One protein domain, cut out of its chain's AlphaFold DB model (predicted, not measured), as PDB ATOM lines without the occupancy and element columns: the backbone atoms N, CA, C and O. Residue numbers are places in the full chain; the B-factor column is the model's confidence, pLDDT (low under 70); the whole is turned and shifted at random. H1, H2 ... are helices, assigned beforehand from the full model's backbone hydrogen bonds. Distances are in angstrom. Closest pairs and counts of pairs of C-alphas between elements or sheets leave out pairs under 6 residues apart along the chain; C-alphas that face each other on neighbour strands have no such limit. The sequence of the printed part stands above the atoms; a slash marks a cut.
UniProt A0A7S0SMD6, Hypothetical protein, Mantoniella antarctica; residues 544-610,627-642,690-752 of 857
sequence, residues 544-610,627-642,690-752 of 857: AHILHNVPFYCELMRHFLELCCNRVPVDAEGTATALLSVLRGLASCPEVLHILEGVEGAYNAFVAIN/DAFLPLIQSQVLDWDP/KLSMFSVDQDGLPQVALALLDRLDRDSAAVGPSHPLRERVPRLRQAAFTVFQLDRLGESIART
ATOM      1  N   ALA A 544     -69.753 -20.216  25.741       87.81
ATOM      2  CA  ALA A 544     -68.830 -20.446  24.637       87.81
ATOM      3  C   ALA A 544     -68.811 -19.239  23.693       87.81
ATOM      4  O   ALA A 544     -67.730 -18.794  23.301       87.81
ATOM      5  N   HIS A 545     -69.974 -18.651  23.388       91.31
ATOM      6  CA  HIS A 545     -70.049 -17.421  22.591       91.31
ATOM      7  C   HIS A 545     -69.269 -16.265  23.227       91.31
ATOM      8  O   HIS A 545     -68.544 -15.565  22.521       91.31
ATOM      9  N   ILE A 546     -69.374 -16.082  24.549       92.75
ATOM     10  CA  ILE A 546     -68.666 -15.012  25.272       92.75
ATOM     11  C   ILE A 546     -67.150 -15.203  25.157       92.75
ATOM     12  O   ILE A 546     -66.439 -14.262  24.807       92.75
ATOM     13  N   LEU A 547     -66.658 -16.422  25.403       91.56
ATOM     14  CA  LEU A 547     -65.223 -16.728  25.402       91.56
ATOM     15  C   LEU A 547     -64.580 -16.604  24.012       91.56
ATOM     16  O   LEU A 547     -63.437 -16.168  23.915       91.56
ATOM     17  N   HIS A 548     -65.314 -16.909  22.937       90.25
ATOM     18  CA  HIS A 548     -64.830 -16.700  21.565       90.25
ATOM     19  C   HIS A 548     -64.884 -15.233  21.114       90.25
ATOM     20  O   HIS A 548     -64.284 -14.898  20.097       90.25
ATOM     21  N   ASN A 549     -65.592 -14.356  21.835       93.44
ATOM     22  CA  ASN A 549     -65.851 -12.976  21.410       93.44
ATOM     23  C   ASN A 549     -65.458 -11.929  22.461       93.44
ATOM     24  O   ASN A 549     -65.958 -10.807  22.424       93.44
ATOM     25  N   VAL A 550     -64.528 -12.246  23.368       93.06
ATOM     26  CA  VAL A 550     -64.048 -11.335  24.429       93.06
ATOM     27  C   VAL A 550     -63.679  -9.929  23.915       93.06
ATOM     28  O   VAL A 550     -64.100  -8.954  24.547       93.06
ATOM     29  N   PRO A 551     -63.000  -9.752  22.757       92.31
ATOM     30  CA  PRO A 551     -62.711  -8.416  22.225       92.31
ATOM     31  C   PRO A 551     -63.960  -7.553  21.973       92.31
ATOM     32  O   PRO A 551     -63.905  -6.334  22.146       92.31
ATOM     33  N   PHE A 552     -65.104  -8.155  21.619       93.81
ATOM     34  CA  PHE A 552     -66.357  -7.417  21.426       93.81
ATOM     35  C   PHE A 552     -66.906  -6.818  22.722       93.81
ATOM     36  O   PHE A 552     -67.631  -5.827  22.656       93.81
ATOM     37  N   TYR A 553     -66.580  -7.403  23.878       93.75
ATOM     38  CA  TYR A 553     -67.010  -6.907  25.184       93.75
ATOM     39  C   TYR A 553     -66.009  -5.906  25.756       93.75
ATOM     40  O   TYR A 553     -66.413  -4.838  26.196       93.75
ATOM     41  N   CYS A 554     -64.712  -6.225  25.737       91.69
ATOM     42  CA  CYS A 554     -63.701  -5.412  26.415       91.69
ATOM     43  C   CYS A 554     -63.138  -4.300  25.514       91.69
ATOM     44  O   CYS A 554     -63.194  -3.120  25.860       91.69
ATOM     45  N   GLU A 555     -62.623  -4.653  24.333       90.25
ATOM     46  CA  GLU A 555     -61.901  -3.714  23.465       90.25
ATOM     47  C   GLU A 555     -62.856  -2.764  22.727       90.25
ATOM     48  O   GLU A 555     -62.602  -1.560  22.673       90.25
ATOM     49  N   LEU A 556     -63.991  -3.263  22.214       92.44
ATOM     50  CA  LEU A 556     -65.010  -2.387  21.619       92.44
ATOM     51  C   LEU A 556     -65.663  -1.467  22.652       92.44
ATOM     52  O   LEU A 556     -66.004  -0.343  22.299       92.44
ATOM     53  N   MET A 557     -65.807  -1.888  23.916       93.88
ATOM     54  CA  MET A 557     -66.326  -1.009  24.971       93.88
ATOM     55  C   MET A 557     -65.398   0.177  25.216       93.88
ATOM     56  O   MET A 557     -65.884   1.295  25.367       93.88
ATOM     57  N   ARG A 558     -64.076  -0.031  25.187       90.06
ATOM     58  CA  ARG A 558     -63.111   1.073  25.248       90.06
ATOM     59  C   ARG A 558     -63.337   2.067  24.108       90.06
ATOM     60  O   ARG A 558     -63.589   3.240  24.370       90.06
ATOM     61  N   HIS A 559     -63.316   1.584  22.863       90.50
ATOM     62  CA  HIS A 559     -63.518   2.419  21.668       90.50
ATOM     63  C   HIS A 559     -64.884   3.129  21.686       90.50
ATOM     64  O   HIS A 559     -64.999   4.292  21.307       90.50
ATOM     65  N   PHE A 560     -65.926   2.461  22.186       93.94
ATOM     66  CA  PHE A 560     -67.262   3.029  22.333       93.94
ATOM     67  C   PHE A 560     -67.329   4.137  23.393       93.94
ATOM     68  O   PHE A 560     -67.928   5.181  23.143       93.94
ATOM     69  N   LEU A 561     -66.707   3.955  24.562       92.19
ATOM     70  CA  LEU A 561     -66.655   5.002  25.585       92.19
ATOM     71  C   LEU A 561     -65.874   6.226  25.093       92.19
ATOM     72  O   LEU A 561     -66.327   7.350  25.301       92.19
ATOM     73  N   GLU A 562     -64.763   6.021  24.380       89.81
ATOM     74  CA  GLU A 562     -63.996   7.097  23.736       89.81
ATOM     75  C   GLU A 562     -64.846   7.868  22.710       89.81
ATOM     76  O   GLU A 562     -64.877   9.103  22.722       89.81
ATOM     77  N   LEU A 563     -65.611   7.157  21.872       89.50
ATOM     78  CA  LEU A 563     -66.581   7.766  20.961       89.50
ATOM     79  C   LEU A 563     -67.616   8.606  21.714       89.50
ATOM     80  O   LEU A 563     -67.910   9.738  21.319       89.50
ATOM     81  N   CYS A 564     -68.184   8.063  22.792       90.88
ATOM     82  CA  CYS A 564     -69.158   8.778  23.603       90.88
ATOM     83  C   CYS A 564     -68.545  10.052  24.195       90.88
ATOM     84  O   CYS A 564     -69.161  11.109  24.080       90.88
ATOM     85  N   CYS A 565     -67.322  10.006  24.732       87.50
ATOM     86  CA  CYS A 565     -66.616  11.193  25.222       87.50
ATOM     87  C   CYS A 565     -66.515  12.299  24.156       87.50
ATOM     88  O   CYS A 565     -66.751  13.466  24.465       87.50
ATOM     89  N   ASN A 566     -66.231  11.932  22.904       85.81
ATOM     90  CA  ASN A 566     -66.128  12.882  21.792       85.81
ATOM     91  C   ASN A 566     -67.490  13.417  21.320       85.81
ATOM     92  O   ASN A 566     -67.568  14.548  20.839       85.81
ATOM     93  N   ARG A 567     -68.568  12.633  21.457       85.75
ATOM     94  CA  ARG A 567     -69.918  12.998  20.994       85.75
ATOM     95  C   ARG A 567     -70.779  13.733  22.012       85.75
ATOM     96  O   ARG A 567     -71.653  14.484  21.583       85.75
ATOM     97  N   VAL A 568     -70.564  13.556  23.320       87.62
ATOM     98  CA  VAL A 568     -71.362  14.239  24.361       87.62
ATOM     99  C   VAL A 568     -71.500  15.754  24.111       87.62
ATOM    100  O   VAL A 568     -72.618  16.250  24.239       87.62
ATOM    101  N   PRO A 569     -70.450  16.500  23.697       84.44
ATOM    102  CA  PRO A 569     -70.573  17.934  23.413       84.44
ATOM    103  C   PRO A 569     -71.520  18.289  22.256       84.44
ATOM    104  O   PRO A 569     -72.042  19.400  22.230       84.44
ATOM    105  N   VAL A 570     -71.713  17.380  21.296       83.00
ATOM    106  CA  VAL A 570     -72.514  17.604  20.080       83.00
ATOM    107  C   VAL A 570     -73.934  17.066  20.245       83.00
ATOM    108  O   VAL A 570     -74.893  17.704  19.824       83.00
ATOM    109  N   ASP A 571     -74.074  15.899  20.873       84.12
ATOM    110  CA  ASP A 571     -75.337  15.179  21.010       84.12
ATOM    111  C   ASP A 571     -75.371  14.383  22.325       84.12
ATOM    112  O   ASP A 571     -75.180  13.162  22.367       84.12
ATOM    113  N   ALA A 572     -75.599  15.088  23.436       85.81
ATOM    114  CA  ALA A 572     -75.696  14.478  24.761       85.81
ATOM    115  C   ALA A 572     -76.886  13.507  24.870       85.81
ATOM    116  O   ALA A 572     -76.773  12.461  25.512       85.81
ATOM    117  N   GLU A 573     -78.023  13.814  24.230       87.69
ATOM    118  CA  GLU A 573     -79.218  12.963  24.272       87.69
ATOM    119  C   GLU A 573     -79.007  11.637  23.538       87.69
ATOM    120  O   GLU A 573     -79.253  10.567  24.115       87.69
ATOM    121  N   GLY A 574     -78.550  11.679  22.286       84.44
ATOM    122  CA  GLY A 574     -78.264  10.481  21.507       84.44
ATOM    123  C   GLY A 574     -77.172   9.641  22.161       84.44
ATOM    124  O   GLY A 574     -77.317   8.421  22.261       84.44
ATOM    125  N   THR A 575     -76.148  10.283  22.730       88.69
ATOM    126  CA  THR A 575     -75.072   9.594  23.457       88.69
ATOM    127  C   THR A 575     -75.580   8.897  24.723       88.69
ATOM    128  O   THR A 575     -75.313   7.710  24.916       88.69
ATOM    129  N   ALA A 576     -76.389   9.568  25.552       88.25
ATOM    130  CA  ALA A 576     -76.994   8.948  26.735       88.25
ATOM    131  C   ALA A 576     -77.912   7.769  26.365       88.25
ATOM    132  O   ALA A 576     -77.984   6.776  27.089       88.25
ATOM    133  N   THR A 577     -78.594   7.854  25.222       88.50
ATOM    134  CA  THR A 577     -79.471   6.788  24.709       88.50
ATOM    135  C   THR A 577     -78.676   5.578  24.234       88.50
ATOM    136  O   THR A 577     -79.028   4.445  24.565       88.50
ATOM    137  N   ALA A 578     -77.591   5.811  23.494       87.25
ATOM    138  CA  ALA A 578     -76.672   4.770  23.049       87.25
ATOM    139  C   ALA A 578     -76.050   4.037  24.247       87.25
ATOM    140  O   ALA A 578     -76.151   2.814  24.339       87.25
ATOM    141  N   LEU A 579     -75.503   4.786  25.211       90.81
ATOM    142  CA  LEU A 579     -74.915   4.232  26.432       90.81
ATOM    143  C   LEU A 579     -75.924   3.417  27.238       90.81
ATOM    144  O   LEU A 579     -75.639   2.286  27.627       90.81
ATOM    145  N   LEU A 580     -77.125   3.961  27.458       87.44
ATOM    146  CA  LEU A 580     -78.162   3.261  28.210       87.44
ATOM    147  C   LEU A 580     -78.573   1.959  27.513       87.44
ATOM    148  O   LEU A 580     -78.825   0.972  28.195       87.44
ATOM    149  N   SER A 581     -78.621   1.936  26.179       86.38
ATOM    150  CA  SER A 581     -79.005   0.744  25.411       86.38
ATOM    151  C   SER A 581     -78.013  -0.407  25.605       86.38
ATOM    152  O   SER A 581     -78.434  -1.532  25.869       86.38
ATOM    153  N   VAL A 582     -76.708  -0.121  25.551       89.19
ATOM    154  CA  VAL A 582     -75.650  -1.129  25.747       89.19
ATOM    155  C   VAL A 582     -75.562  -1.555  27.212       89.19
ATOM    156  O   VAL A 582     -75.660  -2.742  27.531       89.19
ATOM    157  N   LEU A 583     -75.420  -0.587  28.125       90.75
ATOM    158  CA  LEU A 583     -75.158  -0.875  29.537       90.75
ATOM    159  C   LEU A 583     -76.352  -1.530  30.222       90.75
ATOM    160  O   LEU A 583     -76.160  -2.398  31.064       90.75
ATOM    161  N   ARG A 584     -77.588  -1.177  29.851       87.62
ATOM    162  CA  ARG A 584     -78.777  -1.856  30.382       87.62
ATOM    163  C   ARG A 584     -78.839  -3.316  29.939       87.62
ATOM    164  O   ARG A 584     -79.247  -4.156  30.737       87.62
ATOM    165  N   GLY A 585     -78.442  -3.614  28.698       81.50
ATOM    166  CA  GLY A 585     -78.350  -4.984  28.191       81.50
ATOM    167  C   GLY A 585     -77.397  -5.825  29.040       81.50
ATOM    168  O   GLY A 585     -77.806  -6.848  29.584       81.50
ATOM    169  N   LEU A 586     -76.175  -5.338  29.260       86.69
ATOM    170  CA  LEU A 586     -75.177  -6.016  30.096       86.69
ATOM    171  C   LEU A 586     -75.581  -6.086  31.579       86.69
ATOM    172  O   LEU A 586     -75.490  -7.149  32.188       86.69
ATOM    173  N   ALA A 587     -76.106  -5.000  32.153       85.62
ATOM    174  CA  ALA A 587     -76.565  -4.959  33.546       85.62
ATOM    175  C   ALA A 587     -77.720  -5.936  33.826       85.62
ATOM    176  O   ALA A 587     -77.884  -6.394  34.955       85.62
ATOM    177  N   SER A 588     -78.523  -6.277  32.812       82.69
ATOM    178  CA  SER A 588     -79.603  -7.260  32.956       82.69
ATOM    179  C   SER A 588     -79.104  -8.705  33.118       82.69
ATOM    180  O   SER A 588     -79.859  -9.556  33.592       82.69
ATOM    181  N   CYS A 589     -77.842  -8.979  32.761       85.88
ATOM    182  CA  CYS A 589     -77.228 -10.306  32.741       85.88
ATOM    183  C   CYS A 589     -75.939 -10.329  33.594       85.88
ATOM    184  O   CYS A 589     -74.837 -10.329  33.042       85.88
ATOM    185  N   PRO A 590     -76.036 -10.385  34.939       85.38
ATOM    186  CA  PRO A 590     -74.865 -10.341  35.825       85.38
ATOM    187  C   PRO A 590     -73.914 -11.538  35.647       85.38
ATOM    188  O   PRO A 590     -72.721 -11.420  35.907       85.38
ATOM    189  N   GLU A 591     -74.422 -12.674  35.161       88.44
ATOM    190  CA  GLU A 591     -73.622 -13.864  34.837       88.44
ATOM    191  C   GLU A 591     -72.542 -13.561  33.785       88.44
ATOM    192  O   GLU A 591     -71.401 -13.992  33.935       88.44
ATOM    193  N   VAL A 592     -72.870 -12.752  32.768       90.19
ATOM    194  CA  VAL A 592     -71.925 -12.334  31.718       90.19
ATOM    195  C   VAL A 592     -70.791 -11.510  32.321       90.19
ATOM    196  O   VAL A 592     -69.626 -11.762  32.028       90.19
ATOM    197  N   LEU A 593     -71.120 -10.561  33.202       91.50
ATOM    198  CA  LEU A 593     -70.131  -9.703  33.860       91.50
ATOM    199  C   LEU A 593     -69.167 -10.518  34.731       91.50
ATOM    200  O   LEU A 593     -67.966 -10.273  34.696       91.50
ATOM    201  N   HIS A 594     -69.670 -11.526  35.449       90.81
ATOM    202  CA  HIS A 594     -68.832 -12.411  36.260       90.81
ATOM    203  C   HIS A 594     -67.874 -13.261  35.406       90.81
ATOM    204  O   HIS A 594     -66.725 -13.483  35.790       90.81
ATOM    205  N   ILE A 595     -68.326 -13.752  34.244       92.00
ATOM    206  CA  ILE A 595     -67.457 -14.479  33.304       92.00
ATOM    207  C   ILE A 595     -66.364 -13.541  32.778       92.00
ATOM    208  O   ILE A 595     -65.187 -13.886  32.855       92.00
ATOM    209  N   LEU A 596     -66.737 -12.345  32.311       93.12
ATOM    210  CA  LEU A 596     -65.792 -11.366  31.764       93.12
ATOM    211  C   LEU A 596     -64.750 -10.913  32.798       93.12
ATOM    212  O   LEU A 596     -63.572 -10.840  32.464       93.12
ATOM    213  N   GLU A 597     -65.150 -10.673  34.050       91.38
ATOM    214  CA  GLU A 597     -64.226 -10.325  35.140       91.38
ATOM    215  C   GLU A 597     -63.209 -11.451  35.392       91.38
ATOM    216  O   GLU A 597     -62.004 -11.208  35.500       91.38
ATOM    217  N   GLY A 598     -63.677 -12.704  35.426       90.12
ATOM    218  CA  GLY A 598     -62.806 -13.867  35.589       90.12
ATOM    219  C   GLY A 598     -61.823 -14.050  34.427       90.12
ATOM    220  O   GLY A 598     -60.654 -14.363  34.657       90.12
ATOM    221  N   VAL A 599     -62.283 -13.838  33.190       92.38
ATOM    222  CA  VAL A 599     -61.452 -13.937  31.981       92.38
ATOM    223  C   VAL A 599     -60.425 -12.808  31.921       92.38
ATOM    224  O   VAL A 599     -59.264 -13.080  31.631       92.38
ATOM    225  N   GLU A 600     -60.807 -11.566  32.235       91.38
ATOM    226  CA  GLU A 600     -59.886 -10.421  32.290       91.38
ATOM    227  C   GLU A 600     -58.752 -10.679  33.289       91.38
ATOM    228  O   GLU A 600     -57.581 -10.491  32.955       91.38
ATOM    229  N   GLY A 601     -59.076 -11.180  34.487       88.56
ATOM    230  CA  GLY A 601     -58.080 -11.545  35.496       88.56
ATOM    231  C   GLY A 601     -57.116 -12.636  35.018       88.56
ATOM    232  O   GLY A 601     -55.898 -12.472  35.124       88.56
ATOM    233  N   ALA A 602     -57.646 -13.726  34.449       87.69
ATOM    234  CA  ALA A 602     -56.844 -14.839  33.934       87.69
ATOM    235  C   ALA A 602     -55.951 -14.419  32.753       87.69
ATOM    236  O   ALA A 602     -54.757 -14.717  32.734       87.69
ATOM    237  N   TYR A 603     -56.503 -13.667  31.797       88.25
ATOM    238  CA  TYR A 603     -55.774 -13.167  30.633       88.25
ATOM    239  C   TYR A 603     -54.667 -12.185  31.027       88.25
ATOM    240  O   TYR A 603     -53.535 -12.304  30.561       88.25
ATOM    241  N   ASN A 604     -54.949 -11.242  31.929       88.19
ATOM    242  CA  ASN A 604     -53.949 -10.281  32.386       88.19
ATOM    243  C   ASN A 604     -52.811 -10.952  33.172       88.19
ATOM    244  O   ASN A 604     -51.667 -10.502  33.070       88.19
ATOM    245  N   ALA A 605     -53.096 -12.026  33.918       85.00
ATOM    246  CA  ALA A 605     -52.075 -12.849  34.565       85.00
ATOM    247  C   ALA A 605     -51.232 -13.628  33.541       85.00
ATOM    248  O   ALA A 605     -50.006 -13.624  33.636       85.00
ATOM    249  N   PHE A 606     -51.872 -14.224  32.531       83.69
ATOM    250  CA  PHE A 606     -51.210 -14.926  31.428       83.69
ATOM    251  C   PHE A 606     -50.264 -14.011  30.639       83.69
ATOM    252  O   PHE A 606     -49.099 -14.343  30.444       83.69
ATOM    253  N   VAL A 607     -50.726 -12.817  30.260       80.62
ATOM    254  CA  VAL A 607     -49.930 -11.831  29.514       80.62
ATOM    255  C   VAL A 607     -48.792 -11.230  30.348       80.62
ATOM    256  O   VAL A 607     -47.760 -10.837  29.801       80.62
ATOM    257  N   ALA A 608     -48.953 -11.137  31.671       76.81
ATOM    258  CA  ALA A 608     -47.901 -10.641  32.556       76.81
ATOM    259  C   ALA A 608     -46.683 -11.581  32.619       76.81
ATOM    260  O   ALA A 608     -45.582 -11.130  32.947       76.81
ATOM    261  N   ILE A 609     -46.854 -12.864  32.281       71.38
ATOM    262  CA  ILE A 609     -45.755 -13.820  32.169       71.38
ATOM    263  C   ILE A 609     -45.074 -13.614  30.821       71.38
ATOM    264  O   ILE A 609     -45.603 -13.952  29.769       71.38
ATOM    265  N   ASN A 610     -43.878 -13.030  30.854       53.31
ATOM    266  CA  ASN A 610     -43.089 -12.768  29.658       53.31
ATOM    267  C   ASN A 610     -42.489 -14.089  29.123       53.31
ATOM    268  O   ASN A 610     -41.594 -14.630  29.779       53.31
ATOM    269  N   ASP A 627     -58.146 -21.316  30.450       83.56
ATOM    270  CA  ASP A 627     -56.790 -21.538  29.919       83.56
ATOM    271  C   ASP A 627     -56.773 -21.935  28.432       83.56
ATOM    272  O   ASP A 627     -55.919 -21.472  27.677       83.56
ATOM    273  N   ALA A 628     -57.760 -22.716  27.979       84.94
ATOM    274  CA  ALA A 628     -57.900 -23.119  26.575       84.94
ATOM    275  C   ALA A 628     -58.183 -21.941  25.619       84.94
ATOM    276  O   ALA A 628     -57.851 -22.013  24.437       84.94
ATOM    277  N   PHE A 629     -58.780 -20.856  26.121       86.31
ATOM    278  CA  PHE A 629     -59.184 -19.690  25.335       86.31
ATOM    279  C   PHE A 629     -58.185 -18.529  25.414       86.31
ATOM    280  O   PHE A 629     -58.218 -17.655  24.553       86.31
ATOM    281  N   LEU A 630     -57.269 -18.499  26.392       87.88
ATOM    282  CA  LEU A 630     -56.330 -17.377  26.558       87.88
ATOM    283  C   LEU A 630     -55.446 -17.127  25.317       87.88
ATOM    284  O   LEU A 630     -55.343 -15.966  24.907       87.88
ATOM    285  N   PRO A 631     -54.872 -18.155  24.651       86.19
ATOM    286  CA  PRO A 631     -54.112 -17.953  23.415       86.19
ATOM    287  C   PRO A 631     -54.985 -17.443  22.262       86.19
ATOM    288  O   PRO A 631     -54.548 -16.596  21.481       86.19
ATOM    289  N   LEU A 632     -56.236 -17.918  22.176       86.62
ATOM    290  CA  LEU A 632     -57.202 -17.440  21.188       86.62
ATOM    291  C   LEU A 632     -57.480 -15.948  21.401       86.62
ATOM    292  O   LEU A 632     -57.316 -15.168  20.465       86.62
ATOM    293  N   ILE A 633     -57.807 -15.537  22.629       87.50
ATOM    294  CA  ILE A 633     -58.067 -14.133  22.982       87.50
ATOM    295  C   ILE A 633     -56.850 -13.265  22.646       87.50
ATOM    296  O   ILE A 633     -57.001 -12.209  22.034       87.50
ATOM    297  N   GLN A 634     -55.636 -13.723  22.972       86.31
ATOM    298  CA  GLN A 634     -54.406 -13.003  22.634       86.31
ATOM    299  C   GLN A 634     -54.265 -12.813  21.119       86.31
ATOM    300  O   GLN A 634     -53.966 -11.709  20.657       86.31
ATOM    301  N   SER A 635     -54.502 -13.875  20.341       85.38
ATOM    302  CA  SER A 635     -54.429 -13.813  18.881       85.38
ATOM    303  C   SER A 635     -55.459 -12.842  18.302       85.38
ATOM    304  O   SER A 635     -55.107 -12.026  17.454       85.38
ATOM    305  N   GLN A 636     -56.694 -12.852  18.815       88.00
ATOM    306  CA  GLN A 636     -57.751 -11.945  18.381       88.00
ATOM    307  C   GLN A 636     -57.406 -10.492  18.715       88.00
ATOM    308  O   GLN A 636     -57.503  -9.637  17.843       88.00
ATOM    309  N   VAL A 637     -56.947 -10.193  19.935       84.38
ATOM    310  CA  VAL A 637     -56.559  -8.825  20.323       84.38
ATOM    311  C   VAL A 637     -55.426  -8.302  19.432       84.38
ATOM    312  O   VAL A 637     -55.497  -7.170  18.962       84.38
ATOM    313  N   LEU A 638     -54.410  -9.124  19.146       82.06
ATOM    314  CA  LEU A 638     -53.260  -8.725  18.327       82.06
ATOM    315  C   LEU A 638     -53.584  -8.584  16.830       82.06
ATOM    316  O   LEU A 638     -53.087  -7.662  16.187       82.06
ATOM    317  N   ASP A 639     -54.380  -9.490  16.263       81.38
ATOM    318  CA  ASP A 639     -54.713  -9.515  14.829       81.38
ATOM    319  C   ASP A 639     -55.877  -8.570  14.474       81.38
ATOM    320  O   ASP A 639     -55.938  -7.978  13.385       81.38
ATOM    321  N   TRP A 640     -56.842  -8.420  15.380       82.06
ATOM    322  CA  TRP A 640     -58.029  -7.616  15.114       82.06
ATOM    323  C   TRP A 640     -57.790  -6.140  15.419       82.06
ATOM    324  O   TRP A 640     -58.282  -5.311  14.652       82.06
ATOM    325  N   ASP A 641     -57.009  -5.807  16.456       74.00
ATOM    326  CA  ASP A 641     -56.636  -4.433  16.825       74.00
ATOM    327  C   ASP A 641     -55.110  -4.278  17.008       74.00
ATOM    328  O   ASP A 641     -54.621  -4.156  18.136       74.00
ATOM    329  N   PRO A 642     -54.330  -4.315  15.907       68.12
ATOM    330  CA  PRO A 642     -52.875  -4.308  15.988       68.12
ATOM    331  C   PRO A 642     -52.357  -3.016  16.637       68.12
ATOM    332  O   PRO A 642     -52.872  -1.929  16.357       68.12
ATOM    333  N   LYS A 690     -52.981  -5.488  27.770       84.25
ATOM    334  CA  LYS A 690     -53.857  -5.950  28.857       84.25
ATOM    335  C   LYS A 690     -55.305  -5.533  28.592       84.25
ATOM    336  O   LYS A 690     -55.530  -4.476  28.006       84.25
ATOM    337  N   LEU A 691     -56.255  -6.337  29.059       87.62
ATOM    338  CA  LEU A 691     -57.675  -5.979  29.097       87.62
ATOM    339  C   LEU A 691     -57.934  -5.091  30.324       87.62
ATOM    340  O   LEU A 691     -57.351  -5.332  31.382       87.62
ATOM    341  N   SER A 692     -58.764  -4.055  30.185       87.81
ATOM    342  CA  SER A 692     -58.980  -3.046  31.238       87.81
ATOM    343  C   SER A 692     -60.451  -2.677  31.468       87.81
ATOM    344  O   SER A 692     -60.751  -1.568  31.918       87.81
ATOM    345  N   MET A 693     -61.385  -3.587  31.168       88.56
ATOM    346  CA  MET A 693     -62.817  -3.324  31.335       88.56
ATOM    347  C   MET A 693     -63.201  -3.170  32.812       88.56
ATOM    348  O   MET A 693     -64.043  -2.327  33.122       88.56
ATOM    349  N   PHE A 694     -62.561  -3.928  33.708       88.62
ATOM    350  CA  PHE A 694     -62.791  -3.873  35.158       88.62
ATOM    351  C   PHE A 694     -61.572  -3.388  35.952       88.62
ATOM    352  O   PHE A 694     -61.660  -3.242  37.173       88.62
ATOM    353  N   SER A 695     -60.440  -3.135  35.287       83.69
ATOM    354  CA  SER A 695     -59.254  -2.601  35.955       83.69
ATOM    355  C   SER A 695     -59.545  -1.275  36.667       83.69
ATOM    356  O   SER A 695     -60.219  -0.383  36.154       83.69
ATOM    357  N   VAL A 696     -58.994  -1.158  37.872       78.19
ATOM    358  CA  VAL A 696     -59.087   0.014  38.758       78.19
ATOM    359  C   VAL A 696     -57.982   1.038  38.434       78.19
ATOM    360  O   VAL A 696     -58.012   2.173  38.917       78.19
ATOM    361  N   ASP A 697     -57.014   0.655  37.596       75.19
ATOM    362  CA  ASP A 697     -55.874   1.479  37.197       75.19
ATOM    363  C   ASP A 697     -56.306   2.744  36.430       75.19
ATOM    364  O   ASP A 697     -57.445   2.868  35.983       75.19
ATOM    365  N   GLN A 698     -55.375   3.687  36.228       67.50
ATOM    366  CA  GLN A 698     -55.623   4.922  35.458       67.50
ATOM    367  C   GLN A 698     -56.096   4.668  34.016       67.50
ATOM    368  O   GLN A 698     -56.790   5.500  33.441       67.50
ATOM    369  N   ASP A 699     -55.753   3.505  33.459       67.25
ATOM    370  CA  ASP A 699     -56.150   3.071  32.114       67.25
ATOM    371  C   ASP A 699     -57.456   2.236  32.114       67.25
ATOM    372  O   ASP A 699     -57.833   1.636  31.101       67.25
ATOM    373  N   GLY A 700     -58.135   2.147  33.262       82.88
ATOM    374  CA  GLY A 700     -59.366   1.388  33.451       82.88
ATOM    375  C   GLY A 700     -60.608   2.089  32.899       82.88
ATOM    376  O   GLY A 700     -60.847   3.274  33.153       82.88
ATOM    377  N   LEU A 701     -61.473   1.331  32.218       87.12
ATOM    378  CA  LEU A 701     -62.774   1.829  31.750       87.12
ATOM    379  C   LEU A 701     -63.703   2.365  32.860       87.12
ATOM    380  O   LEU A 701     -64.443   3.312  32.569       87.12
ATOM    381  N   PRO A 702     -63.666   1.873  34.121       89.00
ATOM    382  CA  PRO A 702     -64.442   2.450  35.219       89.00
ATOM    383  C   PRO A 702     -64.207   3.956  35.426       89.00
ATOM    384  O   PRO A 702     -65.152   4.698  35.703       89.00
ATOM    385  N   GLN A 703     -62.970   4.434  35.244       84.44
ATOM    386  CA  GLN A 703     -62.637   5.855  35.408       84.44
ATOM    387  C   GLN A 703     -63.226   6.710  34.278       84.44
ATOM    388  O   GLN A 703     -63.797   7.773  34.529       84.44
ATOM    389  N   VAL A 704     -63.147   6.214  33.039       86.94
ATOM    390  CA  VAL A 704     -63.735   6.865  31.857       86.94
ATOM    391  C   VAL A 704     -65.256   6.944  31.991       86.94
ATOM    392  O   VAL A 704     -65.849   7.999  31.757       86.94
ATOM    393  N   ALA A 705     -65.889   5.853  32.432       88.12
ATOM    394  CA  ALA A 705     -67.329   5.796  32.652       88.12
ATOM    395  C   ALA A 705     -67.794   6.819  33.703       88.12
ATOM    396  O   ALA A 705     -68.775   7.524  33.469       88.12
ATOM    397  N   LEU A 706     -67.079   6.958  34.825       86.12
ATOM    398  CA  LEU A 706     -67.400   7.959  35.849       86.12
ATOM    399  C   LEU A 706     -67.276   9.391  35.339       86.12
ATOM    400  O   LEU A 706     -68.196  10.184  35.521       86.12
ATOM    401  N   ALA A 707     -66.174   9.715  34.659       85.25
ATOM    402  CA  ALA A 707     -65.975  11.047  34.096       85.25
ATOM    403  C   ALA A 707     -67.089  11.416  33.100       85.25
ATOM    404  O   ALA A 707     -67.547  12.564  33.049       85.25
ATOM    405  N   LEU A 708     -67.554  10.431  32.326       88.06
ATOM    406  CA  LEU A 708     -68.645  10.599  31.381       88.06
ATOM    407  C   LEU A 708     -70.003  10.778  32.079       88.06
ATOM    408  O   LEU A 708     -70.773  11.652  31.675       88.06
ATOM    409  N   LEU A 709     -70.291  10.013  33.138       87.69
ATOM    410  CA  LEU A 709     -71.498  10.199  33.956       87.69
ATOM    411  C   LEU A 709     -71.534  11.601  34.574       87.69
ATOM    412  O   LEU A 709     -72.520  12.309  34.394       87.69
ATOM    413  N   ASP A 710     -70.432  12.052  35.177       85.75
ATOM    414  CA  ASP A 710     -70.316  13.395  35.762       85.75
ATOM    415  C   ASP A 710     -70.515  14.507  34.723       85.75
ATOM    416  O   ASP A 710     -70.985  15.609  35.033       85.75
ATOM    417  N   ARG A 711     -70.123  14.267  33.468       86.81
ATOM    418  CA  ARG A 711     -70.404  15.198  32.374       86.81
ATOM    419  C   ARG A 711     -71.891  15.206  32.016       86.81
ATOM    420  O   ARG A 711     -72.474  16.285  31.951       86.81
ATOM    421  N   LEU A 712     -72.501  14.037  31.833       87.88
ATOM    422  CA  LEU A 712     -73.922  13.919  31.503       87.88
ATOM    423  C   LEU A 712     -74.835  14.433  32.621       87.88
ATOM    424  O   LEU A 712     -75.877  15.014  32.329       87.88
ATOM    425  N   ASP A 713     -74.450  14.283  33.888       86.25
ATOM    426  CA  ASP A 713     -75.183  14.852  35.018       86.25
ATOM    427  C   ASP A 713     -75.176  16.381  34.978       86.25
ATOM    428  O   ASP A 713     -76.234  16.999  35.126       86.25
ATOM    429  N   ARG A 714     -74.017  17.000  34.703       86.00
ATOM    430  CA  ARG A 714     -73.909  18.455  34.513       86.00
ATOM    431  C   ARG A 714     -74.786  18.938  33.362       86.00
ATOM    432  O   ARG A 714     -75.531  19.903  33.532       86.00
ATOM    433  N   ASP A 715     -74.744  18.239  32.231       85.44
ATOM    434  CA  ASP A 715     -75.550  18.584  31.061       85.44
ATOM    435  C   ASP A 715     -77.053  18.372  31.351       85.44
ATOM    436  O   ASP A 715     -77.876  19.208  30.996       85.44
ATOM    437  N   SER A 716     -77.438  17.333  32.101       87.88
ATOM    438  CA  SER A 716     -78.834  17.103  32.513       87.88
ATOM    439  C   SER A 716     -79.370  18.168  33.480       87.88
ATOM    440  O   SER A 716     -80.550  18.528  33.421       87.88
ATOM    441  N   ALA A 717     -78.503  18.700  34.349       85.69
ATOM    442  CA  ALA A 717     -78.837  19.759  35.292       85.69
ATOM    443  C   ALA A 717     -79.045  21.106  34.584       85.69
ATOM    444  O   ALA A 717     -79.902  21.884  35.005       85.69
ATOM    445  N   ALA A 718     -78.311  21.352  33.493       85.31
ATOM    446  CA  ALA A 718     -78.441  22.551  32.667       85.31
ATOM    447  C   ALA A 718     -79.746  22.591  31.848       85.31
ATOM    448  O   ALA A 718     -80.165  23.659  31.403       85.31
ATOM    449  N   VAL A 719     -80.404  21.445  31.655       85.56
ATOM    450  CA  VAL A 719     -81.605  21.327  30.824       85.56
ATOM    451  C   VAL A 719     -82.888  21.317  31.676       85.56
ATOM    452  O   VAL A 719     -82.889  20.924  32.847       85.56
ATOM    453  N   GLY A 720     -84.002  21.779  31.090       81.06
ATOM    454  CA  GLY A 720     -85.314  21.875  31.741       81.06
ATOM    455  C   GLY A 720     -85.884  20.539  32.262       81.06
ATOM    456  O   GLY A 720     -85.466  19.463  31.828       81.06
ATOM    457  N   PRO A 721     -86.865  20.583  33.187       75.38
ATOM    458  CA  PRO A 721     -87.361  19.415  33.923       75.38
ATOM    459  C   PRO A 721     -88.043  18.344  33.055       75.38
ATOM    460  O   PRO A 721     -88.058  17.181  33.445       75.38
ATOM    461  N   SER A 722     -88.584  18.709  31.890       79.69
ATOM    462  CA  SER A 722     -89.292  17.807  30.968       79.69
ATOM    463  C   SER A 722     -88.396  17.149  29.911       79.69
ATOM    464  O   SER A 722     -88.900  16.442  29.040       79.69
ATOM    465  N   HIS A 723     -87.082  17.386  29.939       84.38
ATOM    466  CA  HIS A 723     -86.179  16.887  28.904       84.38
ATOM    467  C   HIS A 723     -85.815  15.405  29.104       84.38
ATOM    468  O   HIS A 723     -85.492  15.012  30.231       84.38
ATOM    469  N   PRO A 724     -85.756  14.586  28.032       83.56
ATOM    470  CA  PRO A 724     -85.492  13.143  28.115       83.56
ATOM    471  C   PRO A 724     -84.183  12.782  28.834       83.56
ATOM    472  O   PRO A 724     -84.098  11.735  29.476       83.56
ATOM    473  N   LEU A 725     -83.171  13.655  28.785       83.81
ATOM    474  CA  LEU A 725     -81.915  13.470  29.527       83.81
ATOM    475  C   LEU A 725     -82.121  13.290  31.039       83.81
ATOM    476  O   LEU A 725     -81.456  12.442  31.629       83.81
ATOM    477  N   ARG A 726     -83.058  14.013  31.668       83.12
ATOM    478  CA  ARG A 726     -83.292  13.902  33.120       83.12
ATOM    479  C   ARG A 726     -83.875  12.554  33.531       83.12
ATOM    480  O   ARG A 726     -83.622  12.100  34.641       83.12
ATOM    481  N   GLU A 727     -84.624  11.901  32.646       85.88
ATOM    482  CA  GLU A 727     -85.127  10.546  32.890       85.88
ATOM    483  C   GLU A 727     -84.054   9.482  32.606       85.88
ATOM    484  O   GLU A 727     -83.955   8.476  33.312       85.88
ATOM    485  N   ARG A 728     -83.238   9.688  31.562       84.25
ATOM    486  CA  ARG A 728     -82.267   8.691  31.086       84.25
ATOM    487  C   ARG A 728     -81.012   8.613  31.957       84.25
ATOM    488  O   ARG A 728     -80.559   7.502  32.224       84.25
ATOM    489  N   VAL A 729     -80.472   9.742  32.422       88.31
ATOM    490  CA  VAL A 729     -79.196   9.790  33.168       88.31
ATOM    491  C   VAL A 729     -79.224   8.987  34.482       88.31
ATOM    492  O   VAL A 729     -78.300   8.203  34.693       88.31
ATOM    493  N   PRO A 730     -80.275   9.037  35.327       86.56
ATOM    494  CA  PRO A 730     -80.337   8.204  36.534       86.56
ATOM    495  C   PRO A 730     -80.350   6.696  36.239       86.56
ATOM    496  O   PRO A 730     -79.677   5.918  36.913       86.56
ATOM    497  N   ARG A 731     -81.078   6.271  35.196       87.25
ATOM    498  CA  ARG A 731     -81.104   4.862  34.760       87.25
ATOM    499  C   ARG A 731     -79.756   4.427  34.191       87.25
ATOM    500  O   ARG A 731     -79.316   3.307  34.438       87.25
ATOM    501  N   LEU A 732     -79.107   5.317  33.443       88.44
ATOM    502  CA  LEU A 732     -77.769   5.102  32.905       88.44
ATOM    503  C   LEU A 732     -76.751   4.934  34.036       88.44
ATOM    504  O   LEU A 732     -75.979   3.981  34.007       88.44
ATOM    505  N   ARG A 733     -76.798   5.804  35.050       87.38
ATOM    506  CA  ARG A 733     -75.968   5.705  36.252       87.38
ATOM    507  C   ARG A 733     -76.143   4.339  36.916       87.38
ATOM    508  O   ARG A 733     -75.157   3.639  37.105       87.38
ATOM    509  N   GLN A 734     -77.375   3.906  37.183       87.69
ATOM    510  CA  GLN A 734     -77.631   2.591  37.786       87.69
ATOM    511  C   GLN A 734     -77.026   1.433  36.968       87.69
ATOM    512  O   GLN A 734     -76.396   0.530  37.524       87.69
ATOM    513  N   ALA A 735     -77.189   1.464  35.641       88.06
ATOM    514  CA  ALA A 735     -76.622   0.449  34.758       88.06
ATOM    515  C   ALA A 735     -75.083   0.477  34.755       88.06
ATOM    516  O   ALA A 735     -74.455  -0.571  34.866       88.06
ATOM    517  N   ALA A 736     -74.469   1.660  34.692       88.44
ATOM    518  CA  ALA A 736     -73.016   1.827  34.690       88.44
ATOM    519  C   ALA A 736     -72.361   1.363  36.001       88.44
ATOM    520  O   ALA A 736     -71.334   0.692  35.955       88.44
ATOM    521  N   PHE A 737     -72.977   1.650  37.153       87.19
ATOM    522  CA  PHE A 737     -72.514   1.149  38.454       87.19
ATOM    523  C   PHE A 737     -72.505  -0.380  38.504       87.19
ATOM    524  O   PHE A 737     -71.555  -0.971  39.009       87.19
ATOM    525  N   THR A 738     -73.519  -1.011  37.907       87.31
ATOM    526  CA  THR A 738     -73.606  -2.474  37.815       87.31
ATOM    527  C   THR A 738     -72.543  -3.044  36.869       87.31
ATOM    528  O   THR A 738     -71.874  -4.012  37.217       87.31
ATOM    529  N   VAL A 739     -72.369  -2.452  35.680       88.00
ATOM    530  CA  VAL A 739     -71.463  -2.972  34.639       88.00
ATOM    531  C   VAL A 739     -69.994  -2.776  34.999       88.00
ATOM    532  O   VAL A 739     -69.226  -3.718  34.880       88.00
ATOM    533  N   PHE A 740     -69.596  -1.587  35.450       87.25
ATOM    534  CA  PHE A 740     -68.193  -1.264  35.743       87.25
ATOM    535  C   PHE A 740     -67.827  -1.442  37.222       87.25
ATOM    536  O   PHE A 740     -66.714  -1.103  37.616       87.25
ATOM    537  N   GLN A 741     -68.761  -1.937  38.045       82.25
ATOM    538  CA  GLN A 741     -68.576  -2.157  39.484       82.25
ATOM    539  C   GLN A 741     -67.992  -0.926  40.198       82.25
ATOM    540  O   GLN A 741     -67.060  -1.026  41.000       82.25
ATOM    541  N   LEU A 742     -68.537   0.255  39.887       76.06
ATOM    542  CA  LEU A 742     -67.984   1.550  40.311       76.06
ATOM    543  C   LEU A 742     -67.903   1.702  41.841       76.06
ATOM    544  O   LEU A 742     -67.057   2.445  42.340       76.06
ATOM    545  N   ASP A 743     -68.706   0.940  42.590       72.00
ATOM    546  CA  ASP A 743     -68.638   0.855  44.054       72.00
ATOM    547  C   ASP A 743     -67.254   0.396  44.547       72.00
ATOM    548  O   ASP A 743     -66.705   0.957  45.498       72.00
ATOM    549  N   ARG A 744     -66.630  -0.564  43.849       66.88
ATOM    550  CA  ARG A 744     -65.291  -1.071  44.186       66.88
ATOM    551  C   ARG A 744     -64.202  -0.036  43.932       66.88
ATOM    552  O   ARG A 744     -63.242   0.025  44.696       66.88
ATOM    553  N   LEU A 745     -64.346   0.792  42.894       60.66
ATOM    554  CA  LEU A 745     -63.417   1.893  42.637       60.66
ATOM    555  C   LEU A 745     -63.484   2.913  43.783       60.66
ATOM    556  O   LEU A 745     -62.442   3.276  44.330       60.66
ATOM    557  N   GLY A 746     -64.692   3.286  44.221       55.81
ATOM    558  CA  GLY A 746     -64.900   4.156  45.384       55.81
ATOM    559  C   GLY A 746     -64.293   3.596  46.677       55.81
ATOM    560  O   GLY A 746     -63.624   4.325  47.410       55.81
ATOM    561  N   GLU A 747     -64.444   2.292  46.927       55.84
ATOM    562  CA  GLU A 747     -63.807   1.611  48.062       55.84
ATOM    563  C   GLU A 747     -62.281   1.513  47.932       55.84
ATOM    564  O   GLU A 747     -61.577   1.669  48.924       55.84
ATOM    565  N   SER A 748     -61.741   1.263  46.737       50.25
ATOM    566  CA  SER A 748     -60.292   1.150  46.510       50.25
ATOM    567  C   SER A 748     -59.567   2.482  46.726       50.25
ATOM    568  O   SER A 748     -58.517   2.512  47.368       50.25
ATOM    569  N   ILE A 749     -60.182   3.588  46.294       50.03
ATOM    570  CA  ILE A 749     -59.722   4.959  46.539       50.03
ATOM    571  C   ILE A 749     -59.786   5.273  48.040       50.03
ATOM    572  O   ILE A 749     -58.848   5.847  48.595       50.03
ATOM    573  N   ALA A 750     -60.856   4.848  48.721       39.72
ATOM    574  CA  ALA A 750     -60.989   4.991  50.171       39.72
ATOM    575  C   ALA A 750     -59.980   4.124  50.956       39.72
ATOM    576  O   ALA A 750     -59.560   4.498  52.051       39.72
ATOM    577  N   ARG A 751     -59.576   2.972  50.403       38.44
ATOM    578  CA  ARG A 751     -58.640   2.016  51.013       38.44
ATOM    579  C   ARG A 751     -57.171   2.302  50.727       38.44
ATOM    580  O   ARG A 751     -56.346   1.672  51.376       38.44
ATOM    581  N   THR A 752     -56.809   3.215  49.824       29.97
ATOM    582  CA  THR A 752     -55.424   3.702  49.709       29.97
ATOM    583  C   THR A 752     -55.141   4.736  50.804       29.97
ATOM    584  O   THR A 752     -55.541   5.894  50.655       29.97
TER     585      THR A 752
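Overview. This is residues 544 to 610, 627 to 642 and 690 to 752 of the 857 residues of the protein "Hypothetical protein" of Mantoniella antarctica (UniProt A0A7S0SMD6). Two helical hairpins, H2 with H3 and H6 with H7, pack together as an up-and-down bundle of four helices, each running against the one before it. H4, H5 and short H1 gather at one end, and H8 turns away from H6. The printed part has 146 residues with eight named helices, H1 to H8 in chain order, and no named strand: all helix. It is compact, with a radius of gyration of the C-alphas of 16.3 A, and only just elongated, spanning 53 by 35 by 27 A.

Along the chain. H4, longest by residues, covers 590 to 608, 27.2 A, from C-alpha 590 at (-74.865, -10.341, 35.825). H1 is 544 to 548, H2 550 to 567 with a kink of 30 degrees near 557, H3 572 to 587, and H5 630 to 640. H6 is 701 to 718, 26.0 A, H7 724 to 740 with a kink of 27 degrees near 731, and H8 742 to 751, ending at C-alpha 751 (-58.640, 2.016, 51.013).

Arrangement. H4, with residues 602 to 606 alone, only just touches H5 with 3 pairs of C-alphas within 8 A, closest Tyr 603 and Leu 630, 5.9 A. H5 touches residues 550 to 551 of H2, closest C-alphas Val 637 and Pro 551, 6.5 A. H3 touches H7, closest C-alphas Leu 580 and Leu 732, 5.1 A. H6, the hub, touches H2, H3, H7 and H8; its closest C-alphas with H7 are Pro 702 and Phe 740, 5.3 A, at a shallow tilt of 16 degrees, opposite ways. H2 and H7 are apart. Every O i to N i+4 pair is within hydrogen-bond range in H1, H4, H5, H6 and H8, against 12 of 14 in H2, 11 of 12 in H3 and 11 of 13 in H7.

Size, cuts and confidence. The farthest C-alphas, Asn 610 and Ser 722, are 55.4 A apart. The printed part has two cuts: C-alpha 610 and C-alpha 627 are 16.3 A apart across the first, with 16 residues not printed, and C-alpha 642 and C-alpha 690 are 13.0 A apart across the second, with 47 residues not printed. The links printed whole are tight. Confidence is under 70 at 610, 642, 698 to 699 and 744 to 752.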